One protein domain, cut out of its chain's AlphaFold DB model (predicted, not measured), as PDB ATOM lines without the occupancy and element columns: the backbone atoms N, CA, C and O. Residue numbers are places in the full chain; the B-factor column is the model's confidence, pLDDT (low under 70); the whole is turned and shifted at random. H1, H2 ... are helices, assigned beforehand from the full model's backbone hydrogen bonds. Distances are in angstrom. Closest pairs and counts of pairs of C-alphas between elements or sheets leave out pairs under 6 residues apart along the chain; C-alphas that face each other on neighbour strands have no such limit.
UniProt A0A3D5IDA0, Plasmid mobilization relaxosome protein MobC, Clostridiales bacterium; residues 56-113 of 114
ATOM      1  N   GLU A  56      -1.152 -13.784 -11.691       75.38
ATOM      2  CA  GLU A  56      -1.679 -14.681 -12.719       75.38
ATOM      3  C   GLU A  56      -1.221 -14.282 -14.130       75.38
ATOM      4  O   GLU A  56      -0.865 -15.150 -14.925       75.38
ATOM      5  N   ILE A  57      -1.151 -12.979 -14.444       78.06
ATOM      6  CA  ILE A  57      -0.640 -12.499 -15.741       78.06
ATOM      7  C   ILE A  57       0.857 -12.776 -15.861       78.06
ATOM      8  O   ILE A  57       1.336 -13.191 -16.917       78.06
ATOM      9  N   ARG A  58       1.614 -12.578 -14.776       80.69
ATOM     10  CA  ARG A  58       3.048 -12.892 -14.754       80.69
ATOM     11  C   ARG A  58       3.290 -14.378 -15.008       80.69
ATOM     12  O   ARG A  58       4.201 -14.732 -15.755       80.69
ATOM     13  N   GLU A  59       2.457 -15.229 -14.422       83.94
ATOM     14  CA  GLU A  59       2.518 -16.670 -14.623       83.94
ATOM     15  C   GLU A  59       2.127 -17.071 -16.053       83.94
ATOM     16  O   GLU A  59       2.810 -17.884 -16.678       83.94
ATOM     17  N   LEU A  60       1.115 -16.424 -16.635       83.12
ATOM     18  CA  LEU A  60       0.739 -16.624 -18.035       83.12
ATOM     19  C   LEU A  60       1.880 -16.245 -18.995       83.12
ATOM     20  O   LEU A  60       2.193 -17.005 -19.912       83.12
ATOM     21  N   LEU A  61       2.570 -15.124 -18.753       79.56
ATOM     22  CA  LEU A  61       3.749 -14.723 -19.534       79.56
ATOM     23  C   LEU A  61       4.905 -15.728 -19.403       79.56
ATOM     24  O   LEU A  61       5.601 -16.004 -20.383       79.56
ATOM     25  N   ARG A  62       5.105 -16.304 -18.210       86.81
ATOM     26  CA  ARG A  62       6.105 -17.358 -17.977       86.81
ATOM     27  C   ARG A  62       5.788 -18.610 -18.798       86.81
ATOM     28  O   ARG A  62       6.684 -19.143 -19.454       86.81
ATOM     29  N   LEU A  63       4.530 -19.055 -18.793       85.69
ATOM     30  CA  LEU A  63       4.077 -20.205 -19.581       85.69
ATOM     31  C   LEU A  63       4.228 -19.950 -21.086       85.69
ATOM     32  O   LEU A  63       4.778 -20.795 -21.791       85.69
ATOM     33  N   LEU A  64       3.847 -18.765 -21.569       82.69
ATOM     34  CA  LEU A  64       4.000 -18.387 -22.977       82.69
ATOM     35  C   LEU A  64       5.465 -18.459 -23.431       82.69
ATOM     36  O   LEU A  64       5.773 -19.031 -24.476       82.69
ATOM     37  N   ARG A  65       6.392 -17.942 -22.617       83.44
ATOM     38  CA  ARG A  65       7.831 -17.997 -22.913       83.44
ATOM     39  C   ARG A  65       8.343 -19.435 -23.013       83.44
ATOM     40  O   ARG A  65       9.156 -19.732 -23.888       83.44
ATOM     41  N   ASN A  66       7.863 -20.331 -22.151       83.19
ATOM     42  CA  ASN A  66       8.207 -21.752 -22.230       83.19
ATOM     43  C   ASN A  66       7.695 -22.375 -23.535       83.19
ATOM     44  O   ASN A  66       8.422 -23.138 -24.168       83.19
ATOM     45  N   MET A  67       6.498 -21.992 -23.983       82.06
ATOM     46  CA  MET A  67       5.940 -22.428 -25.265       82.06
ATOM     47  C   MET A  67       6.817 -21.997 -26.444       82.06
ATOM     48  O   MET A  67       7.175 -22.819 -27.287       82.06
ATOM     49  N   THR A  68       7.225 -20.726 -26.475       79.19
ATOM     50  CA  THR A  68       8.115 -20.192 -27.516       79.19
ATOM     51  C   THR A  68       9.470 -20.896 -27.520       79.19
ATOM     52  O   THR A  68       9.999 -21.218 -28.582       79.19
ATOM     53  N   ASN A  69      10.032 -21.181 -26.342       82.81
ATOM     54  CA  ASN A  69      11.291 -21.918 -26.232       82.81
ATOM     55  C   ASN A  69      11.166 -23.343 -26.780       82.81
ATOM     56  O   ASN A  69      12.047 -23.783 -27.515       82.81
ATOM     57  N   ASN A  70      10.072 -24.039 -26.466       79.38
ATOM     58  CA  ASN A  70       9.823 -25.388 -26.970       79.38
ATOM     59  C   ASN A  70       9.655 -25.386 -28.496       79.38
ATOM     60  O   ASN A  70      10.303 -26.175 -29.178       79.38
ATOM     61  N   LEU A  71       8.884 -24.446 -29.054       78.06
ATOM     62  CA  LEU A  71       8.752 -24.277 -30.508       78.06
ATOM     63  C   LEU A  71      10.100 -23.995 -31.186       78.06
ATOM     64  O   LEU A  71      10.415 -24.582 -32.220       78.06
ATOM     65  N   ASN A  72      10.936 -23.150 -30.582       83.31
ATOM     66  CA  ASN A  72      12.279 -22.874 -31.094       83.31
ATOM     67  C   ASN A  72      13.193 -24.105 -31.050       83.31
ATOM     68  O   ASN A  72      14.044 -24.258 -31.927       83.31
ATOM     69  N   GLN A  73      13.035 -24.985 -30.059       77.56
ATOM     70  CA  GLN A  73      13.773 -26.247 -30.010       77.56
ATOM     71  C   GLN A  73      13.368 -27.170 -31.163       77.56
ATOM     72  O   GLN A  73      14.257 -27.706 -31.823       77.56
ATOM     73  N   ILE A  74      12.069 -27.282 -31.464       75.75
ATOM     74  CA  ILE A  74      11.574 -28.033 -32.631       75.75
ATOM     75  C   ILE A  74      12.175 -27.461 -33.911       75.75
ATOM     76  O   ILE A  74      12.788 -28.196 -34.677       75.75
ATOM     77  N   ALA A  75      12.053 -26.146 -34.119       74.69
ATOM     78  CA  ALA A  75      12.522 -25.482 -35.332       74.69
ATOM     79  C   ALA A  75      14.032 -25.671 -35.545       74.69
ATOM     80  O   ALA A  75      14.476 -25.980 -36.649       74.69
ATOM     81  N   ARG A  76      14.834 -25.542 -34.479       78.25
ATOM     82  CA  ARG A  76      16.276 -25.817 -34.540       78.25
ATOM     83  C   ARG A  76      16.558 -27.273 -34.892       78.25
ATOM     84  O   ARG A  76      17.395 -27.517 -35.752       78.25
ATOM     85  N   ARG A  77      15.880 -28.234 -34.263       71.31
ATOM     86  CA  ARG A  77      16.101 -29.668 -34.514       71.31
ATOM     87  C   ARG A  77      15.717 -30.080 -35.935       71.31
ATOM     88  O   ARG A  77      16.520 -30.729 -36.599       71.31
ATOM     89  N   LEU A  78      14.576 -29.601 -36.436       70.50
ATOM     90  CA  LEU A  78      14.150 -29.765 -37.833       70.50
ATOM     91  C   LEU A  78      15.219 -29.245 -38.805       70.50
ATOM     92  O   LEU A  78      15.618 -29.956 -39.722       70.50
ATOM     93  N   ASN A  79      15.753 -28.050 -38.538       69.94
ATOM     94  CA  ASN A  79      16.815 -27.453 -39.350       69.94
ATOM     95  C   ASN A  79      18.165 -28.182 -39.246       69.94
ATOM     96  O   ASN A  79      18.975 -28.075 -40.161       69.94
ATOM     97  N   THR A  80      18.438 -28.887 -38.142       68.88
ATOM     98  CA  THR A  80      19.755 -29.502 -37.901       68.88
ATOM     99  C   THR A  80      19.827 -30.944 -38.401       68.88
ATOM    100  O   THR A  80      20.904 -31.377 -38.795       68.88
ATOM    101  N   HIS A  81      18.749 -31.732 -38.319       64.31
ATOM    102  CA  HIS A  81      18.800 -33.182 -38.596       64.31
ATOM    103  C   HIS A  81      17.843 -33.629 -39.710       64.31
ATOM    104  O   HIS A  81      17.911 -34.780 -40.130       64.31
ATOM    105  N   GLY A  82      16.952 -32.757 -40.204       63.16
ATOM    106  CA  GLY A  82      15.998 -33.079 -41.276       63.16
ATOM    107  C   GLY A  82      14.954 -34.151 -40.925       63.16
ATOM    108  O   GLY A  82      14.055 -34.403 -41.722       63.16
ATOM    109  N   GLN A  83      15.049 -34.770 -39.746       65.31
ATOM    110  CA  GLN A  83      14.144 -35.790 -39.233       65.31
ATOM    111  C   GLN A  83      13.911 -35.553 -37.739       65.31
ATOM    112  O   GLN A  83      14.844 -35.265 -36.990       65.31
ATOM    113  N   ILE A  84      12.648 -35.648 -37.329       68.00
ATOM    114  CA  ILE A  84      12.214 -35.691 -35.931       68.00
ATOM    115  C   ILE A  84      11.598 -37.073 -35.718       68.00
ATOM    116  O   ILE A  84      10.828 -37.528 -36.568       68.00
ATOM    117  N   TYR A  85      11.930 -37.734 -34.609       71.25
ATOM    118  CA  TYR A  85      11.329 -39.020 -34.269       71.25
ATOM    119  C   TYR A  85       9.896 -38.821 -33.765       71.25
ATOM    120  O   TYR A  85       9.617 -37.890 -33.013       71.25
ATOM    121  N   GLU A  86       8.985 -39.709 -34.158       72.00
ATOM    122  CA  GLU A  86       7.563 -39.649 -33.789       72.00
ATOM    123  C   GLU A  86       7.356 -39.587 -32.266       72.00
ATOM    124  O   GLU A  86       6.594 -38.758 -31.779       72.00
ATOM    125  N   THR A  87       8.157 -40.336 -31.506       72.31
ATOM    126  CA  THR A  87       8.161 -40.323 -30.035       72.31
ATOM    127  C   THR A  87       8.517 -38.957 -29.439       72.31
ATOM    128  O   THR A  87       7.983 -38.564 -28.407       72.31
ATOM    129  N   GLU A  88       9.394 -38.189 -30.089       69.31
ATOM    130  CA  GLU A  88       9.735 -36.831 -29.651       69.31
ATOM    131  C   GLU A  88       8.612 -35.831 -29.973       69.31
ATOM    132  O   GLU A  88       8.424 -34.855 -29.240       69.31
ATOM    133  N   ILE A  89       7.856 -36.061 -31.057       74.75
ATOM    134  CA  ILE A  89       6.656 -35.275 -31.383       74.75
ATOM    135  C   ILE A  89       5.577 -35.537 -30.337       74.75
ATOM    136  O   ILE A  89       4.974 -34.582 -29.853       74.75
ATOM    137  N   GLU A  90       5.368 -36.797 -29.963       79.19
ATOM    138  CA  GLU A  90       4.398 -37.195 -28.942       79.19
ATOM    139  C   GLU A  90       4.717 -36.568 -27.581       79.19
ATOM    140  O   GLU A  90       3.851 -35.920 -26.988       79.19
ATOM    141  N   GLU A  91       5.967 -36.653 -27.111       80.00
ATOM    142  CA  GLU A  91       6.384 -36.010 -25.854       80.00
ATOM    143  C   GLU A  91       6.156 -34.492 -25.875       80.00
ATOM    144  O   GLU A  91       5.749 -33.879 -24.880       80.00
ATOM    145  N   LEU A  92       6.421 -33.857 -27.014       76.94
ATOM    146  CA  LEU A  92       6.252 -32.423 -27.165       76.94
ATOM    147  C   LEU A  92       4.774 -32.020 -27.239       76.94
ATOM    148  O   LEU A  92       4.386 -31.030 -26.611       76.94
ATOM    149  N   GLN A  93       3.950 -32.786 -27.953       78.69
ATOM    150  CA  GLN A  93       2.501 -32.613 -27.975       78.69
ATOM    151  C   GLN A  93       1.925 -32.765 -26.568       78.69
ATOM    152  O   GLN A  93       1.162 -31.906 -26.134       78.69
ATOM    153  N   GLN A  94       2.364 -33.771 -25.811       84.31
ATOM    154  CA  GLN A  94       1.927 -33.986 -24.434       84.31
ATOM    155  C   GLN A  94       2.268 -32.789 -23.533       84.31
ATOM    156  O   GLN A  94       1.385 -32.238 -22.868       84.31
ATOM    157  N   ARG A  95       3.511 -32.291 -23.590       81.12
ATOM    158  CA  ARG A  95       3.917 -31.070 -22.868       81.12
ATOM    159  C   ARG A  95       3.133 -29.835 -23.312       81.12
ATOM    160  O   ARG A  95       2.856 -28.951 -22.499       81.12
ATOM    161  N   GLN A  96       2.771 -29.744 -24.591       81.56
ATOM    162  CA  GLN A  96       1.935 -28.662 -25.108       81.56
ATOM    163  C   GLN A  96       0.511 -28.749 -24.541       81.56
ATOM    164  O   GLN A  96      -0.041 -27.729 -24.124       81.56
ATOM    165  N   THR A  97      -0.074 -29.945 -24.476       82.69
ATOM    166  CA  THR A  97      -1.405 -30.185 -23.903       82.69
ATOM    167  C   THR A  97      -1.458 -29.828 -22.418       82.69
ATOM    168  O   THR A  97      -2.401 -29.159 -21.988       82.69
ATOM    169  N   GLU A  98      -0.433 -30.198 -21.646       85.19
ATOM    170  CA  GLU A  98      -0.284 -29.809 -20.236       85.19
ATOM    171  C   GLU A  98      -0.161 -28.290 -20.072       85.19
ATOM    172  O   GLU A  98      -0.791 -27.681 -19.209       85.19
ATOM    173  N   MET A  99       0.607 -27.630 -20.939       83.25
ATOM    174  CA  MET A  99       0.739 -26.174 -20.898       83.25
ATOM    175  C   MET A  99      -0.580 -25.463 -21.220       83.25
ATOM    176  O   MET A  99      -0.947 -24.491 -20.554       83.25
ATOM    177  N   TRP A 100      -1.331 -25.982 -22.194       82.56
ATOM    178  CA  TRP A 100      -2.665 -25.498 -22.532       82.56
ATOM    179  C   TRP A 100      -3.673 -25.678 -21.395       82.56
ATOM    180  O   TRP A 100      -4.516 -24.802 -21.194       82.56
ATOM    181  N   SER A 101      -3.610 -26.781 -20.643       86.06
ATOM    182  CA  SER A 101      -4.501 -26.992 -19.496       86.06
ATOM    183  C   SER A 101      -4.198 -26.009 -18.362       86.06
ATOM    184  O   SER A 101      -5.127 -25.396 -17.834       86.06
ATOM    185  N   MET A 102      -2.916 -25.765 -18.066       85.81
ATOM    186  CA  MET A 102      -2.492 -24.765 -17.080       85.81
ATOM    187  C   MET A 102      -2.928 -23.348 -17.471       85.81
ATOM    188  O   MET A 102      -3.435 -22.604 -16.632       85.81
ATOM    189  N   MET A 103      -2.790 -22.978 -18.748       84.06
ATOM    190  CA  MET A 103      -3.200 -21.655 -19.224       84.06
ATOM    191  C   MET A 103      -4.720 -21.460 -19.145       84.06
ATOM    192  O   MET A 103      -5.171 -20.406 -18.705       84.06
ATOM    193  N   ARG A 104      -5.513 -22.486 -19.496       84.19
ATOM    194  CA  ARG A 104      -6.976 -22.461 -19.312       84.19
ATOM    195  C   ARG A 104      -7.358 -22.286 -17.845       84.19
ATOM    196  O   ARG A 104      -8.190 -21.440 -17.545       84.19
ATOM    197  N   ALA A 105      -6.714 -23.016 -16.935       85.31
ATOM    198  CA  ALA A 105      -6.976 -22.891 -15.503       85.31
ATOM    199  C   ALA A 105      -6.667 -21.479 -14.966       85.31
ATOM    200  O   ALA A 105      -7.413 -20.962 -14.137       85.31
ATOM    201  N   LEU A 106      -5.597 -20.835 -15.448       85.00
ATOM    202  CA  LEU A 106      -5.280 -19.446 -15.092       85.00
ATOM    203  C   LEU A 106      -6.291 -18.448 -15.666       85.00
ATOM    204  O   LEU A 106      -6.710 -17.543 -14.948       85.00
ATOM    205  N   LEU A 107      -6.711 -18.618 -16.922       81.25
ATOM    206  CA  LEU A 107      -7.728 -17.762 -17.541       81.25
ATOM    207  C   LEU A 107      -9.066 -17.854 -16.800       81.25
ATOM    208  O   LEU A 107      -9.626 -16.821 -16.450       81.25
ATOM    209  N   SER A 108      -9.518 -19.059 -16.444       84.00
ATOM    210  CA  SER A 108     -10.748 -19.234 -15.658       84.00
ATOM    211  C   SER A 108     -10.673 -18.575 -14.274       84.00
ATOM    212  O   SER A 108     -11.682 -18.088 -13.763       84.00
ATOM    213  N   ARG A 109      -9.484 -18.521 -13.656       81.00
ATOM    214  CA  ARG A 109      -9.270 -17.797 -12.389       81.00
ATOM    215  C   ARG A 109      -9.339 -16.281 -12.570       81.00
ATOM    216  O   ARG A 109      -9.871 -15.590 -11.709       81.00
ATOM    217  N   LEU A 110      -8.825 -15.762 -13.682       78.31
ATOM    218  CA  LEU A 110      -8.907 -14.337 -14.006       78.31
ATOM    219  C   LEU A 110     -10.348 -13.903 -14.315       78.31
ATOM    220  O   LEU A 110     -10.765 -12.842 -13.862       78.31
ATOM    221  N   GLU A 111     -11.116 -14.733 -15.024       74.25
ATOM    222  CA  GLU A 111     -12.532 -14.486 -15.343       74.25
ATOM    223  C   GLU A 111     -13.430 -14.475 -14.100       74.25
ATOM    224  O   GLU A 111     -14.382 -13.708 -14.034       74.25
ATOM    225  N   THR A 112     -13.112 -15.289 -13.091       63.50
ATOM    226  CA  THR A 112     -13.860 -15.342 -11.821       63.50
ATOM    227  C   THR A 112     -13.492 -14.233 -10.835       63.50
ATOM    228  O   THR A 112     -14.155 -14.098  -9.810       63.50
ATOM    229  N   THR A 113     -12.458 -13.437 -11.123       58.12
ATOM    230  CA  THR A 113     -12.015 -12.323 -10.264       58.12
ATOM    231  C   THR A 113     -12.604 -10.966 -10.708       58.12
ATOM    232  O   THR A 113     -12.206  -9.929 -10.178       58.12
TER     233      THR A 113
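AT A GLANCE: This is residues 56 to 113 of the 114 residues of the protein "Plasmid mobilization relaxosome protein MobC" of Clostridiales bacterium (UniProt A0A3D5IDA0). Picture a long helical hairpin: two helices of equal residue count, H1 and H2, lie side by side and run opposite ways, joined at one end by a tight link. The two are closest near the first printed residue and spread toward the link, where residues 75 to 83 stand free. The printed part has 58 residues with two named helices, H1 then H2, and no named strand; its class is all helix. The whole is loose, with a radius of gyration of the C-alphas of 14.1 A, and its outline is a rod spanning 47 by 18 by 10 A.

IN THESE COORDINATES: Find C-alpha 56 at (-1.679, -14.681, -12.719); from there H1, residues 56 to 81, runs 37.8 A to C-alpha 81 at (18.800, -33.182, -38.596). Then look at C-alpha 86, where H2, residues 86 to 111, begins; it runs 37.1 A to C-alpha 111 at (-12.532, -14.486, -15.343).

HOW THE PARTS SIT: Start from H1 and look across to H2: they touch, with 9 pairs of C-alphas within 8 A. Their closest C-alphas are those of Glu 56 and Leu 106, 6.4 A apart. Their lines stand at a shallow tilt of 16 degrees, opposite ways, and the two form a helical hairpin. Their centres are 12.1 A from each other. In H1 and H2 every O i to N i+4 pair is within hydrogen-bond range.

THE WHOLE: The C-alphas of His 81 and Thr 113 are the two farthest apart, at 46.8 A, while those of Glu 56 and Thr 113, the first and last printed, are 10.9 A apart. The printed part has no cut, and the link from H1 to H2 is tight, with 4 residues. The mean pLDDT of the printed part is 77.9; look for values under 70 at residues 79 to 84, residue 88 and residues 112 to 113.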